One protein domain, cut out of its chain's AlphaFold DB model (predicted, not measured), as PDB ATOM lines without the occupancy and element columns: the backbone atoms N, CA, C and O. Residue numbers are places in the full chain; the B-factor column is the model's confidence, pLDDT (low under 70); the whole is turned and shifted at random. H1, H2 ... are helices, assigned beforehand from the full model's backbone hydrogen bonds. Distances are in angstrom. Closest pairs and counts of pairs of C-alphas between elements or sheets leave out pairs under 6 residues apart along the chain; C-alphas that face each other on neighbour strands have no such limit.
ATOM      1  N   ASN A 134    -134.264 -19.213  52.291       88.44
ATOM      2  CA  ASN A 134    -133.600 -19.382  51.004       88.44
ATOM      3  C   ASN A 134    -134.165 -18.391  49.977       88.44
ATOM      4  O   ASN A 134    -135.358 -18.432  49.686       88.44
ATOM      5  N   ILE A 135    -133.305 -17.563  49.375       89.50
ATOM      6  CA  ILE A 135    -133.727 -16.501  48.447       89.50
ATOM      7  C   ILE A 135    -134.543 -17.025  47.247       89.50
ATOM      8  O   ILE A 135    -135.488 -16.374  46.816       89.50
ATOM      9  N   GLY A 136    -134.249 -18.231  46.744       88.44
ATOM     10  CA  GLY A 136    -135.006 -18.854  45.650       88.44
ATOM     11  C   GLY A 136    -136.414 -19.307  46.056       88.44
ATOM     12  O   GLY A 136    -137.323 -19.294  45.233       88.44
ATOM     13  N   ARG A 137    -136.615 -19.654  47.335       90.31
ATOM     14  CA  ARG A 137    -137.940 -19.942  47.906       90.31
ATOM     15  C   ARG A 137    -138.727 -18.677  48.211       90.31
ATOM     16  O   ARG A 137    -139.895 -18.612  47.855       90.31
ATOM     17  N   MET A 138    -138.073 -17.673  48.798       92.00
ATOM     18  CA  MET A 138    -138.683 -16.357  49.015       92.00
ATOM     19  C   MET A 138    -139.200 -15.772  47.689       92.00
ATOM     20  O   MET A 138    -140.315 -15.279  47.647       92.00
ATOM     21  N   ARG A 139    -138.465 -15.932  46.576       92.62
ATOM     22  CA  ARG A 139    -138.911 -15.499  45.236       92.62
ATOM     23  C   ARG A 139    -140.134 -16.243  44.694       92.62
ATOM     24  O   ARG A 139    -140.973 -15.609  44.070       92.62
ATOM     25  N   LYS A 140    -140.267 -17.553  44.945       93.56
ATOM     26  CA  LYS A 140    -141.496 -18.310  44.617       93.56
ATOM     27  C   LYS A 140    -142.699 -17.777  45.403       93.56
ATOM     28  O   LYS A 140    -143.744 -17.523  44.819       93.56
ATOM     29  N   LEU A 141    -142.520 -17.557  46.704       95.69
ATOM     30  CA  LEU A 141    -143.556 -17.019  47.591       95.69
ATOM     31  C   LEU A 141    -143.900 -15.555  47.257       95.69
ATOM     32  O   LEU A 141    -145.067 -15.187  47.303       95.69
ATOM     33  N   TYR A 142    -142.921 -14.747  46.829       95.69
ATOM     34  CA  TYR A 142    -143.170 -13.419  46.262       95.69
ATOM     35  C   TYR A 142    -143.975 -13.495  44.962       95.69
ATOM     36  O   TYR A 142    -144.849 -12.669  44.759       95.69
ATOM     37  N   GLY A 143    -143.735 -14.494  44.104       95.50
ATOM     38  CA  GLY A 143    -144.556 -14.724  42.912       95.50
ATOM     39  C   GLY A 143    -146.040 -14.902  43.251       95.50
ATOM     40  O   GLY A 143    -146.880 -14.262  42.632       95.50
ATOM     41  N   LEU A 144    -146.348 -15.684  44.292       96.88
ATOM     42  CA  LEU A 144    -147.718 -15.866  44.789       96.88
ATOM     43  C   LEU A 144    -148.295 -14.590  45.419       96.88
ATOM     44  O   LEU A 144    -149.431 -14.232  45.133       96.88
ATOM     45  N   PHE A 145    -147.516 -13.882  46.239       96.62
ATOM     46  CA  PHE A 145    -147.917 -12.586  46.801       96.62
ATOM     47  C   PHE A 145    -148.222 -11.551  45.704       96.62
ATOM     48  O   PHE A 145    -149.239 -10.866  45.745       96.62
ATOM     49  N   ASN A 146    -147.372 -11.489  44.681       95.06
ATOM     50  CA  ASN A 146    -147.540 -10.627  43.522       95.06
ATOM     51  C   ASN A 146    -148.749 -11.050  42.670       95.06
ATOM     52  O   ASN A 146    -149.483 -10.183  42.214       95.06
ATOM     53  N   ASP A 147    -149.003 -12.346  42.474       95.56
ATOM     54  CA  ASP A 147    -150.222 -12.818  41.800       95.56
ATOM     55  C   ASP A 147    -151.493 -12.404  42.562       95.56
ATOM     56  O   ASP A 147    -152.456 -11.971  41.932       95.56
ATOM     57  N   LEU A 148    -151.476 -12.460  43.900       95.62
ATOM     58  CA  LEU A 148    -152.577 -11.987  44.745       95.62
ATOM     59  C   LEU A 148    -152.777 -10.469  44.632       95.62
ATOM     60  O   LEU A 148    -153.889 -10.023  44.368       95.62
ATOM     61  N   CYS A 149    -151.714  -9.670  44.768       95.50
ATOM     62  CA  CYS A 149    -151.833  -8.215  44.659       95.50
ATOM     63  C   CYS A 149    -152.211  -7.740  43.251       95.50
ATOM     64  O   CYS A 149    -152.973  -6.790  43.125       95.50
ATOM     65  N   ASN A 150    -151.760  -8.410  42.185       93.69
ATOM     66  CA  ASN A 150    -152.236  -8.095  40.835       93.69
ATOM     67  C   ASN A 150    -153.721  -8.446  40.653       93.69
ATOM     68  O   ASN A 150    -154.401  -7.750  39.913       93.69
ATOM     69  N   ALA A 151    -154.242  -9.472  41.330       93.06
ATOM     70  CA  ALA A 151    -155.675  -9.761  41.320       93.06
ATOM     71  C   ALA A 151    -156.489  -8.690  42.070       93.06
ATOM     72  O   ALA A 151    -157.471  -8.194  41.533       93.06
ATOM     73  N   ILE A 152    -156.039  -8.285  43.264       92.44
ATOM     74  CA  ILE A 152    -156.675  -7.229  44.074       92.44
ATOM     75  C   ILE A 152    -156.680  -5.885  43.333       92.44
ATOM     76  O   ILE A 152    -157.722  -5.244  43.231       92.44
ATOM     77  N   ASN A 153    -155.539  -5.486  42.762       91.94
ATOM     78  CA  ASN A 153    -155.422  -4.233  42.016       91.94
ATOM     79  C   ASN A 153    -156.351  -4.227  40.787       91.94
ATOM     80  O   ASN A 153    -157.071  -3.258  40.583       91.94
ATOM     81  N   LYS A 154    -156.392  -5.324  40.015       90.94
ATOM     82  CA  LYS A 154    -157.285  -5.445  38.850       90.94
ATOM     83  C   LYS A 154    -158.763  -5.443  39.235       90.94
ATOM     84  O   LYS A 154    -159.539  -4.801  38.547       90.94
ATOM     85  N   HIS A 155    -159.136  -6.088  40.338       89.38
ATOM     86  CA  HIS A 155    -160.512  -6.075  40.844       89.38
ATOM     87  C   HIS A 155    -160.957  -4.672  41.301       89.38
ATOM     88  O   HIS A 155    -162.135  -4.337  41.208       89.38
ATOM     89  N   SER A 156    -160.027  -3.824  41.756       88.06
ATOM     90  CA  SER A 156    -160.325  -2.414  42.039       88.06
ATOM     91  C   SER A 156    -160.379  -1.526  40.790       88.06
ATOM     92  O   SER A 156    -160.984  -0.459  40.846       88.06
ATOM     93  N   GLU A 157    -159.721  -1.922  39.699       89.31
ATOM     94  CA  GLU A 157    -159.776  -1.236  38.399       89.31
ATOM     95  C   GLU A 157    -161.053  -1.635  37.626       89.31
ATOM     96  O   GLU A 157    -161.695  -0.788  37.010       89.31
ATOM     97  N   ASP A 158    -161.458  -2.905  37.720       87.56
ATOM     98  CA  ASP A 158    -162.695  -3.486  37.187       87.56
ATOM     99  C   ASP A 158    -163.310  -4.443  38.235       87.56
ATOM    100  O   ASP A 158    -162.803  -5.557  38.418       87.56
ATOM    101  N   PRO A 159    -164.419  -4.059  38.901       85.25
ATOM    102  CA  PRO A 159    -165.120  -4.899  39.875       85.25
ATOM    103  C   PRO A 159    -165.578  -6.280  39.377       85.25
ATOM    104  O   PRO A 159    -165.949  -7.109  40.202       85.25
ATOM    105  N   SER A 160    -165.549  -6.546  38.066       83.12
ATOM    106  CA  SER A 160    -165.895  -7.843  37.473       83.12
ATOM    107  C   SER A 160    -164.690  -8.739  37.126       83.12
ATOM    108  O   SER A 160    -164.876  -9.940  36.895       83.12
ATOM    109  N   ASP A 161    -163.447  -8.229  37.128       85.62
ATOM    110  CA  ASP A 161    -162.266  -9.030  36.763       85.62
ATOM    111  C   ASP A 161    -161.739  -9.908  37.911       85.62
ATOM    112  O   ASP A 161    -160.698  -9.668  38.532       85.62
ATOM    113  N   TYR A 162    -162.409 -11.038  38.113       83.88
ATOM    114  CA  TYR A 162    -161.953 -12.081  39.028       83.88
ATOM    115  C   TYR A 162    -160.844 -12.998  38.461       83.88
ATOM    116  O   TYR A 162    -160.416 -13.943  39.140       83.88
ATOM    117  N   SER A 163    -160.354 -12.773  37.232       84.00
ATOM    118  CA  SER A 163    -159.441 -13.710  36.547       84.00
ATOM    119  C   SER A 163    -158.118 -13.912  37.298       84.00
ATOM    120  O   SER A 163    -157.610 -15.038  37.398       84.00
ATOM    121  N   GLY A 164    -157.597 -12.846  37.915       88.12
ATOM    122  CA  GLY A 164    -156.370 -12.876  38.711       88.12
ATOM    123  C   GLY A 164    -156.449 -13.822  39.915       88.12
ATOM    124  O   GLY A 164    -155.488 -14.540  40.204       88.12
ATOM    125  N   PHE A 165    -157.603 -13.910  40.584       90.19
ATOM    126  CA  PHE A 165    -157.766 -14.778  41.755       90.19
ATOM    127  C   PHE A 165    -157.722 -16.261  41.384       90.19
ATOM    128  O   PHE A 165    -157.141 -17.064  42.113       90.19
ATOM    129  N   SER A 166    -158.254 -16.631  40.214       90.69
ATOM    130  CA  SER A 166    -158.153 -18.004  39.702       90.69
ATOM    131  C   SER A 166    -156.709 -18.408  39.389       90.69
ATOM    132  O   SER A 166    -156.338 -19.569  39.605       90.69
ATOM    133  N   LYS A 167    -155.867 -17.461  38.949       93.88
ATOM    134  CA  LYS A 167    -154.418 -17.664  38.796       93.88
ATOM    135  C   LYS A 167    -153.742 -17.864  40.157       93.88
ATOM    136  O   LYS A 167    -153.049 -18.867  40.336       93.88
ATOM    137  N   PHE A 168    -153.990 -16.973  41.124       94.88
ATOM    138  CA  PHE A 168    -153.444 -17.095  42.481       94.88
ATOM    139  C   PHE A 168    -153.811 -18.438  43.127       94.88
ATOM    140  O   PHE A 168    -152.919 -19.167  43.557       94.88
ATOM    141  N   ALA A 169    -155.097 -18.807  43.127       94.00
ATOM    142  CA  ALA A 169    -155.577 -20.056  43.717       94.00
ATOM    143  C   ALA A 169    -154.920 -21.295  43.081       94.00
ATOM    144  O   ALA A 169    -154.524 -22.215  43.793       94.00
ATOM    145  N   THR A 170    -154.734 -21.306  41.756       94.50
ATOM    146  CA  THR A 170    -154.045 -22.406  41.050       94.50
ATOM    147  C   THR A 170    -152.574 -22.506  41.455       94.50
ATOM    148  O   THR A 170    -152.101 -23.588  41.801       94.50
ATOM    149  N   ASN A 171    -151.854 -21.382  41.456       95.31
ATOM    150  CA  ASN A 171    -150.427 -21.357  41.775       95.31
ATOM    151  C   ASN A 171    -150.177 -21.669  43.267       95.31
ATOM    152  O   ASN A 171    -149.180 -22.311  43.613       95.31
ATOM    153  N   TRP A 172    -151.101 -21.265  44.147       96.06
ATOM    154  CA  TRP A 172    -151.108 -21.624  45.566       96.06
ATOM    155  C   TRP A 172    -151.322 -23.129  45.759       96.06
ATOM    156  O   TRP A 172    -150.525 -23.766  46.448       96.06
ATOM    157  N   GLU A 173    -152.346 -23.707  45.117       95.12
ATOM    158  CA  GLU A 173    -152.637 -25.148  45.162       95.12
ATOM    159  C   GLU A 173    -151.444 -25.980  44.668       95.12
ATOM    160  O   GLU A 173    -151.095 -26.978  45.298       95.12
ATOM    161  N   GLU A 174    -150.770 -25.559  43.591       94.62
ATOM    162  CA  GLU A 174    -149.607 -26.276  43.058       94.62
ATOM    163  C   GLU A 174    -148.418 -26.259  44.036       94.62
ATOM    164  O   GLU A 174    -147.841 -27.308  44.334       94.62
ATOM    165  N   GLU A 175    -148.040 -25.095  44.580       94.12
ATOM    166  CA  GLU A 175    -146.926 -25.003  45.535       94.12
ATOM    167  C   GLU A 175    -147.266 -25.708  46.865       94.12
ATOM    168  O   GLU A 175    -146.393 -26.351  47.454       94.12
ATOM    169  N   ALA A 176    -148.527 -25.666  47.309       94.06
ATOM    170  CA  ALA A 176    -149.002 -26.375  48.498       94.06
ATOM    171  C   ALA A 176    -148.996 -27.902  48.298       94.06
ATOM    172  O   ALA A 176    -148.470 -28.621  49.149       94.06
ATOM    173  N   TYR A 177    -149.466 -28.409  47.151       93.06
ATOM    174  CA  TYR A 177    -149.379 -29.829  46.784       93.06
ATOM    175  C   TYR A 177    -147.917 -30.303  46.727       93.06
ATOM    176  O   TYR A 177    -147.542 -31.292  47.369       93.06
ATOM    177  N   ASN A 178    -147.063 -29.551  46.022       92.12
ATOM    178  CA  ASN A 178    -145.623 -29.805  45.917       92.12
ATOM    179  C   ASN A 178    -144.918 -29.827  47.286       92.12
ATOM    180  O   ASN A 178    -143.892 -30.498  47.444       92.12
ATOM    181  N   LEU A 179    -145.442 -29.103  48.281       91.50
ATOM    182  CA  LEU A 179    -144.913 -29.071  49.641       91.50
ATOM    183  C   LEU A 179    -145.463 -30.211  50.516       91.50
ATOM    184  O   LEU A 179    -144.689 -30.853  51.234       91.50
ATOM    185  N   ALA A 180    -146.765 -30.497  50.430       90.06
ATOM    186  CA  ALA A 180    -147.439 -31.540  51.198       90.06
ATOM    187  C   ALA A 180    -146.897 -32.935  50.843       90.06
ATOM    188  O   ALA A 180    -146.383 -33.646  51.715       90.06
ATOM    189  N   TYR A 181    -146.880 -33.298  49.558       89.25
ATOM    190  CA  TYR A 181    -146.451 -34.624  49.083       89.25
ATOM    191  C   TYR A 181    -144.920 -34.783  48.963       89.25
ATOM    192  O   TYR A 181    -144.398 -35.776  48.445       89.25
ATOM    193  N   LYS A 182    -144.151 -33.826  49.499       88.88
ATOM    194  CA  LYS A 182    -142.685 -33.793  49.435       88.88
ATOM    195  C   LYS A 182    -142.021 -34.906  50.259       88.88
ATOM    196  O   LYS A 182    -141.716 -34.728  51.437       88.88
ATOM    197  N   LYS A 183    -141.662 -36.016  49.601       84.19
ATOM    198  CA  LYS A 183    -141.001 -37.214  50.185       84.19
ATOM    199  C   LYS A 183    -139.824 -36.943  51.144       84.19
ATOM    200  O   LYS A 183    -139.585 -37.728  52.056       84.19
ATOM    201  N   ASN A 184    -139.071 -35.857  50.952       83.12
ATOM    202  CA  ASN A 184    -138.004 -35.429  51.865       83.12
ATOM    203  C   ASN A 184    -138.326 -34.055  52.473       83.12
ATOM    204  O   ASN A 184    -137.845 -33.025  51.984       83.12
ATOM    205  N   ARG A 185    -139.131 -34.054  53.544       82.50
ATOM    206  CA  ARG A 185    -139.447 -32.872  54.361       82.50
ATOM    207  C   ARG A 185    -138.225 -32.429  55.191       82.50
ATOM    208  O   ARG A 185    -137.610 -33.247  55.877       82.50
ATOM    209  N   ILE A 186    -137.875 -31.144  55.131       83.44
ATOM    210  CA  ILE A 186    -136.794 -30.475  55.889       83.44
ATOM    211  C   ILE A 186    -137.345 -29.278  56.677       83.44
ATOM    212  O   ILE A 186    -138.416 -28.770  56.364       83.44
ATOM    213  N   PHE A 187    -136.613 -28.785  57.679       78.06
ATOM    214  CA  PHE A 187    -137.068 -27.666  58.525       78.06
ATOM    215  C   PHE A 187    -137.377 -26.372  57.736       78.06
ATOM    216  O   PHE A 187    -138.270 -25.607  58.093       78.06
ATOM    217  N   GLU A 188    -136.688 -26.136  56.618       82.38
ATOM    218  CA  GLU A 188    -136.990 -25.037  55.690       82.38
ATOM    219  C   GLU A 188    -138.367 -25.177  55.014       82.38
ATOM    220  O   GLU A 188    -138.946 -24.175  54.610       82.38
ATOM    221  N   ASP A 189    -138.918 -26.382  54.878       87.69
ATOM    222  CA  ASP A 189    -140.261 -26.569  54.316       87.69
ATOM    223  C   ASP A 189    -141.348 -26.097  55.293       87.69
ATOM    224  O   ASP A 189    -142.325 -25.502  54.857       87.69
ATOM    225  N   LYS A 190    -141.138 -26.244  56.612       88.38
ATOM    226  CA  LYS A 190    -142.064 -25.716  57.629       88.38
ATOM    227  C   LYS A 190    -142.239 -24.200  57.515       88.38
ATOM    228  O   LYS A 190    -143.358 -23.709  57.567       88.38
ATOM    229  N   ARG A 191    -141.139 -23.463  57.315       87.06
ATOM    230  CA  ARG A 191    -141.177 -22.006  57.085       87.06
ATOM    231  C   ARG A 191    -141.877 -21.647  55.773       87.06
ATOM    232  O   ARG A 191    -142.621 -20.678  55.740       87.06
ATOM    233  N   HIS A 192    -141.665 -22.445  54.726       90.94
ATOM    234  CA  HIS A 192    -142.364 -22.296  53.445       90.94
ATOM    235  C   HIS A 192    -143.879 -22.437  53.616       90.94
ATOM    236  O   HIS A 192    -144.627 -21.605  53.122       90.94
ATOM    237  N   CYS A 193    -144.301 -23.451  54.378       91.56
ATOM    238  CA  CYS A 193    -145.694 -23.712  54.726       91.56
ATOM    239  C   CYS A 193    -146.317 -22.524  55.464       91.56
ATOM    240  O   CYS A 193    -147.320 -22.005  55.001       91.56
ATOM    241  N   THR A 194    -145.686 -22.026  56.536       90.75
ATOM    242  CA  THR A 194    -146.215 -20.886  57.307       90.75
ATOM    243  C   THR A 194    -146.467 -19.654  56.435       90.75
ATOM    244  O   THR A 194    -147.538 -19.068  56.525       90.75
ATOM    245  N   ILE A 195    -145.525 -19.292  55.555       92.69
ATOM    246  CA  ILE A 195    -145.693 -18.145  54.645       92.69
ATOM    247  C   ILE A 195    -146.829 -18.403  53.643       92.69
ATOM    248  O   ILE A 195    -147.625 -17.511  53.363       92.69
ATOM    249  N   LEU A 196    -146.924 -19.627  53.119       94.00
ATOM    250  CA  LEU A 196    -147.971 -20.017  52.178       94.00
ATOM    251  C   LEU A 196    -149.365 -20.000  52.835       94.00
ATOM    252  O   LEU A 196    -150.321 -19.542  52.214       94.00
ATOM    253  N   SER A 197    -149.477 -20.396  54.107       92.00
ATOM    254  CA  SER A 197    -150.693 -20.244  54.915       92.00
ATOM    255  C   SER A 197    -151.037 -18.773  55.174       92.00
ATOM    256  O   SER A 197    -152.200 -18.414  55.049       92.00
ATOM    257  N   THR A 198    -150.061 -17.899  55.455       92.25
ATOM    258  CA  THR A 198    -150.315 -16.449  55.563       92.25
ATOM    259  C   THR A 198    -150.891 -15.886  54.261       92.25
ATOM    260  O   THR A 198    -151.893 -15.180  54.299       92.25
ATOM    261  N   LEU A 199    -150.349 -16.279  53.099       94.12
ATOM    262  CA  LEU A 199    -150.900 -15.885  51.797       94.12
ATOM    263  C   LEU A 199    -152.302 -16.472  51.531       94.12
ATOM    264  O   LEU A 199    -153.123 -15.780  50.935       94.12
ATOM    265  N   LYS A 200    -152.615 -17.694  52.008       93.75
ATOM    266  CA  LYS A 200    -153.999 -18.220  51.987       93.75
ATOM    267  C   LYS A 200    -154.905 -17.303  52.809       93.75
ATOM    268  O   LYS A 200    -155.922 -16.850  52.311       93.75
ATOM    269  N   ASN A 201    -154.511 -16.982  54.040       90.88
ATOM    270  CA  ASN A 201    -155.321 -16.188  54.963       90.88
ATOM    271  C   ASN A 201    -155.553 -14.752  54.461       90.88
ATOM    272  O   ASN A 201    -156.650 -14.230  54.624       90.88
ATOM    273  N   ALA A 202    -154.556 -14.128  53.823       91.19
ATOM    274  CA  ALA A 202    -154.693 -12.808  53.208       91.19
ATOM    275  C   ALA A 202    -155.737 -12.801  52.076       91.19
ATOM    276  O   ALA A 202    -156.553 -11.885  51.997       91.19
ATOM    277  N   TYR A 203    -155.735 -13.846  51.242       91.50
ATOM    278  CA  TYR A 203    -156.710 -14.054  50.171       91.50
ATOM    279  C   TYR A 203    -158.112 -14.401  50.689       91.50
ATOM    280  O   TYR A 203    -159.097 -13.831  50.230       91.50
ATOM    281  N   GLU A 204    -158.210 -15.310  51.661       89.69
ATOM    282  CA  GLU A 204    -159.487 -15.706  52.260       89.69
ATOM    283  C   GLU A 204    -160.146 -14.519  52.984       89.69
ATOM    284  O   GLU A 204    -161.347 -14.335  52.807       89.69
ATOM    285  N   LYS A 205    -159.371 -13.668  53.688       88.25
ATOM    286  CA  LYS A 205    -159.853 -12.384  54.236       88.25
ATOM    287  C   LYS A 205    -160.322 -11.448  53.120       88.25
ATOM    288  O   LYS A 205    -161.444 -10.967  53.150       88.25
ATOM    289  N   TYR A 206    -159.510 -11.220  52.085       87.38
ATOM    290  CA  TYR A 206    -159.935 -10.347  50.984       87.38
ATOM    291  C   TYR A 206    -161.265 -10.814  50.353       87.38
ATOM    292  O   TYR A 206    -162.125  -9.983  50.062       87.38
ATOM    293  N   ARG A 207    -161.480 -12.135  50.230       86.25
ATOM    294  CA  ARG A 207    -162.750 -12.711  49.763       86.25
ATOM    295  C   ARG A 207    -163.918 -12.497  50.732       86.25
ATOM    296  O   ARG A 207    -165.023 -12.287  50.249       86.25
ATOM    297  N   THR A 208    -163.728 -12.603  52.052       85.00
ATOM    298  CA  THR A 208    -164.820 -12.325  53.009       85.00
ATOM    299  C   THR A 208    -165.219 -10.859  53.013       85.00
ATOM    300  O   THR A 208    -166.392 -10.558  53.196       85.00
ATOM    301  N   ASP A 209    -164.252  -9.975  52.785       82.81
ATOM    302  CA  ASP A 209    -164.423  -8.543  52.999       82.81
ATOM    303  C   ASP A 209    -164.973  -7.814  51.754       82.81
ATOM    304  O   ASP A 209    -165.584  -6.760  51.898       82.81
ATOM    305  N   ASN A 210    -164.767  -8.353  50.538       74.19
ATOM    306  CA  ASN A 210    -165.027  -7.630  49.276       74.19
ATOM    307  C   ASN A 210    -165.933  -8.354  48.261       74.19
ATOM    308  O   ASN A 210    -166.133  -7.821  47.174       74.19
ATOM    309  N   GLY A 211    -166.466  -9.554  48.535       63.00
ATOM    310  CA  GLY A 211    -167.212 -10.270  47.492       63.00
ATOM    311  C   GLY A 211    -168.199 -11.335  47.951       63.00
ATOM    312  O   GLY A 211    -168.028 -12.002  48.971       63.00
ATOM    313  N   SER A 212    -169.211 -11.564  47.110       62.56
ATOM    314  CA  SER A 212    -170.053 -12.761  47.178       62.56
ATOM    315  C   SER A 212    -169.158 -14.008  47.063       62.56
ATOM    316  O   SER A 212    -168.487 -14.173  46.038       62.56
ATOM    317  N   PRO A 213    -169.129 -14.940  48.045       60.75
ATOM    318  CA  PRO A 213    -168.195 -16.081  48.048       60.75
ATOM    319  C   PRO A 213    -168.426 -17.155  46.962       60.75
ATOM    320  O   PRO A 213    -167.980 -18.298  47.128       60.75
ATOM    321  N   ARG A 214    -169.167 -16.814  45.901       62.38
ATOM    322  CA  ARG A 214    -169.505 -17.637  44.733       62.38
ATOM    323  C   ARG A 214    -168.628 -17.317  43.514       62.38
ATOM    324  O   ARG A 214    -168.298 -18.238  42.777       62.38
ATOM    325  N   GLU A 215    -168.229 -16.058  43.329       72.44
ATOM    326  CA  GLU A 215    -167.474 -15.595  42.148       72.44
ATOM    327  C   GLU A 215    -165.956 -15.747  42.338       72.44
ATOM    328  O   GLU A 215    -165.252 -16.300  41.489       72.44
ATOM    329  N   ILE A 216    -165.443 -15.367  43.511       80.38
ATOM    330  CA  ILE A 216    -164.037 -15.572  43.874       80.38
ATOM    331  C   ILE A 216    -163.802 -17.057  44.211       80.38
ATOM    332  O   ILE A 216    -164.163 -17.546  45.286       80.38
ATOM    333  N   ARG A 217    -163.159 -17.778  43.281       86.56
ATOM    334  CA  ARG A 217    -162.861 -19.222  43.352       86.56
ATOM    335  C   ARG A 217    -162.199 -19.650  44.674       86.56
ATOM    336  O   ARG A 217    -161.003 -19.462  44.866       86.56
ATOM    337  N   LYS A 218    -162.924 -20.390  45.515       87.56
ATOM    338  CA  LYS A 218    -162.370 -21.013  46.734       87.56
ATOM    339  C   LYS A 218    -161.140 -21.889  46.432       87.56
ATOM    340  O   LYS A 218    -161.162 -22.708  45.509       87.56
ATOM    341  N   ILE A 219    -160.084 -21.733  47.236       91.31
ATOM    342  CA  ILE A 219    -158.891 -22.592  47.199       91.31
ATOM    343  C   ILE A 219    -159.269 -23.998  47.668       91.31
ATOM    344  O   ILE A 219    -159.890 -24.156  48.720       91.31
ATOM    345  N   LYS A 220    -158.863 -25.026  46.916       90.44
ATOM    346  CA  LYS A 220    -159.039 -26.422  47.336       90.44
ATOM    347  C   LYS A 220    -158.181 -26.713  48.558       90.44
ATOM    348  O   LYS A 220    -156.987 -26.412  48.591       90.44
ATOM    349  N   GLU A 221    -158.785 -27.349  49.550       88.00
ATOM    350  CA  GLU A 221    -158.062 -27.785  50.737       88.00
ATOM    351  C   GLU A 221    -157.165 -28.980  50.397       88.00
ATOM    352  O   GLU A 221    -157.551 -29.878  49.648       88.00
ATOM    353  N   ILE A 222    -155.941 -28.977  50.928       87.12
ATOM    354  CA  ILE A 222    -154.947 -30.027  50.693       87.12
ATOM    355  C   ILE A 222    -154.642 -30.688  52.034       87.12
ATOM    356  O   ILE A 222    -154.266 -30.014  52.994       87.12
ATOM    357  N   GLU A 223    -154.818 -32.006  52.095       82.69
ATOM    358  CA  GLU A 223    -154.738 -32.783  53.332       82.69
ATOM    359  C   GLU A 223    -153.414 -32.554  54.086       82.69
ATOM    360  O   GLU A 223    -152.317 -32.639  53.525       82.69
ATOM    361  N   GLY A 224    -153.513 -32.249  55.383       77.12
ATOM    362  CA  GLY A 224    -152.364 -31.976  56.244       77.12
ATOM    363  C   GLY A 224    -151.813 -30.546  56.146       77.12
ATOM    364  O   GLY A 224    -150.976 -30.173  56.968       77.12
ATOM    365  N   MET A 225    -152.247 -29.740  55.170       86.06
ATOM    366  CA  MET A 225    -151.841 -28.334  55.033       86.06
ATOM    367  C   MET A 225    -152.582 -27.403  56.020       86.06
ATOM    368  O   MET A 225    -152.265 -26.218  56.101       86.06
ATOM    369  N   ASP A 226    -153.523 -27.956  56.798       81.06
ATOM    370  CA  ASP A 226    -154.213 -27.339  57.939       81.06
ATOM    371  C   ASP A 226    -153.241 -26.889  59.038       81.06
ATOM    372  O   ASP A 226    -153.329 -25.765  59.529       81.06
ATOM    373  N   ASP A 227    -152.270 -27.738  59.395       85.75
ATOM    374  CA  ASP A 227    -151.265 -27.418  60.407       85.75
ATOM    375  C   ASP A 227    -149.839 -27.723  59.926       85.75
ATOM    376  O   ASP A 227    -149.324 -28.848  59.982       85.75
ATOM    377  N   CYS A 228    -149.134 -26.654  59.556       86.44
ATOM    378  CA  CYS A 228    -147.704 -26.662  59.255       86.44
ATOM    379  C   CYS A 228    -146.824 -27.196  60.404       86.44
ATOM    380  O   CYS A 228    -145.663 -27.545  60.178       86.44
ATOM    381  N   ASN A 229    -147.304 -27.267  61.648       84.69
ATOM    382  CA  ASN A 229    -146.594 -27.955  62.723       84.69
ATOM    383  C   ASN A 229    -146.717 -29.475  62.545       84.69
ATOM    384  O   ASN A 229    -145.690 -30.123  62.341       84.69
ATOM    385  N   LYS A 230    -147.941 -30.024  62.549       85.19
ATOM    386  CA  LYS A 230    -148.318 -31.425  62.275       85.19
ATOM    387  C   LYS A 230    -147.645 -31.982  61.021       85.19
ATOM    388  O   LYS A 230    -146.930 -32.979  61.139       85.19
ATOM    389  N   LEU A 231    -147.750 -31.317  59.866       82.19
ATOM    390  CA  LEU A 231    -147.159 -31.808  58.610       82.19
ATOM    391  C   LEU A 231    -145.621 -31.897  58.658       82.19
ATOM    392  O   LEU A 231    -145.024 -32.762  58.007       82.19
ATOM    393  N   PHE A 232    -144.965 -31.071  59.480       83.62
ATOM    394  CA  PHE A 232    -143.506 -31.030  59.612       83.62
ATOM    395  C   PHE A 232    -142.947 -31.584  60.936       83.62
ATOM    396  O   PHE A 232    -141.739 -31.468  61.154       83.62
ATOM    397  N   LYS A 233    -143.751 -32.268  61.772       78.75
ATOM    398  CA  LYS A 233    -143.283 -32.935  63.013       78.75
ATOM    399  C   LYS A 233    -142.067 -33.846  62.771       78.75
ATOM    400  O   LYS A 233    -141.101 -33.793  63.524       78.75
ATOM    401  N   ASN A 234    -142.068 -34.593  61.663       69.94
ATOM    402  CA  ASN A 234    -141.013 -35.553  61.302       69.94
ATOM    403  C   ASN A 234    -139.970 -34.994  60.304       69.94
ATOM    404  O   ASN A 234    -139.280 -35.757  59.620       69.94
ATOM    405  N   ALA A 235    -139.868 -33.669  60.148       76.69
ATOM    406  CA  ALA A 235    -138.973 -33.054  59.168       76.69
ATOM    407  C   ALA A 235    -137.491 -33.219  59.548       76.69
ATOM    408  O   ALA A 235    -137.067 -32.883  60.653       76.69
ATOM    409  N   LYS A 236    -136.659 -33.683  58.605       72.62
ATOM    410  CA  LYS A 236    -135.234 -33.936  58.862       72.62
ATOM    411  C   LYS A 236    -134.489 -32.619  59.085       72.62
ATOM    412  O   LYS A 236    -134.338 -31.811  58.164       72.62
ATOM    413  N   THR A 237    -133.977 -32.414  60.296       59.19
ATOM    414  CA  THR A 237    -133.176 -31.238  60.664       59.19
ATOM    415  C   THR A 237    -131.890 -31.201  59.840       59.19
ATOM    416  O   THR A 237    -130.971 -31.985  60.088       59.19
ATOM    417  N   ARG A 238    -131.774 -30.285  58.867       51.06
ATOM    418  CA  ARG A 238    -130.593 -30.192  57.987       51.06
ATOM    419  C   ARG A 238    -129.410 -29.486  58.670       51.06
ATOM    420  O   ARG A 238    -128.918 -28.462  58.213       51.06
ATOM    421  N   SER A 239    -128.937 -30.110  59.750       47.78
ATOM    422  CA  SER A 239    -127.797 -29.741  60.594       47.78
ATOM    423  C   SER A 239    -127.912 -28.390  61.318       47.78
ATOM    424  O   SER A 239    -127.584 -27.338  60.766       47.78
ATOM    425  N   LYS A 240    -128.240 -28.436  62.626       45.88
ATOM    426  CA  LYS A 240    -128.127 -27.285  63.556       45.88
ATOM    427  C   LYS A 240    -126.751 -26.592  63.442       45.88
ATOM    428  O   LYS A 240    -126.652 -25.371  63.501       45.88
TER     429      LYS A 240
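What this domain is: This is residues 134 to 240 of the 1099 residues of an uncharacterized protein of Plasmodium yoelii 17X (UniProt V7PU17). Three long helices, H1, H2 and H3, stand side by side in an elongated up-and-down bundle, their centres making a triangle. After H3 a long stretch without a named element, residues 211 to 227, runs back along the bundle beside H2 and H3 to the short helix H4, which packs on the first part of H3. The printed part has 107 residues, with four named helices in the order H1, H2, H3, H4 and no named strand; the class is all helix. The whole is compact, with a radius of gyration of the C-alphas of 15.0 A, and its C-alphas span 49 by 27 by 19 A.

Where its parts are: H1 is residues 135 to 157 and measures 31.8 A from first to last C-alpha; it begins at C-alpha 135, at (-133.727, -16.501, 48.447). H2 is residues 163 to 180, 26.0 A long. H3, the longest helix with 24 residues, is residues 187 to 210 and measures 35.6 A; its last C-alpha, 210, is at (-165.027, -7.630, 49.276). H4 is residues 228 to 232, and C-alpha 232 is at (-143.506, -31.030, 59.612).

How they stand to each other: H3 is the hub, touching the three other helices. H1 and H2 form a helical hairpin and touch, with residues 144 to 154 of H1 alone; their closest C-alphas, of Ala 151 and Gly 164, are 4.1 A apart. They run opposite ways at a shallow tilt of 24 degrees. H2 and H3 form a second helical hairpin, opposite ways at a shallow tilt of 27 degrees. They touch through residues 172 to 179 of H2 and 189 to 200 of H3 alone, the closest C-alphas being those of Leu 179 and Asp 189, 7.1 A apart. H3 touches H1 with residues 192 to 203 alone, and the two run the same way at a shallow tilt of 4 degrees; the closest C-alphas, of Phe 145 and Leu 199, are 6.7 A apart. H3 touches H4 with residues 187 to 194 alone; the C-alphas of Cys 193 and Cys 228 are the closest, at 5.8 A. H2 and H4 are close but not clearly touching, with the C-alphas of Ala 180 and Leu 231 closest at 7.4 A, and H1 and H4 are apart. Every O i to N i+4 pair is within hydrogen-bond range in H1 and H2, against 19 of 20 in H3 and 0 of 1 in H4, where 1 of 2 O i to N i+3 pairs is within range.

The domain as a whole: The two C-alphas farthest apart, of Ser 160 and Lys 240, are 49.8 A from each other. The printed part has no cut. The link from H1 to H2 is tight, that from H2 to H3 short, and that from H3 to H4 long, with 17 residues. The mean pLDDT of the printed part is 86.2; residues 211 to 214, residue 234 and residues 237 to 240 are under 70.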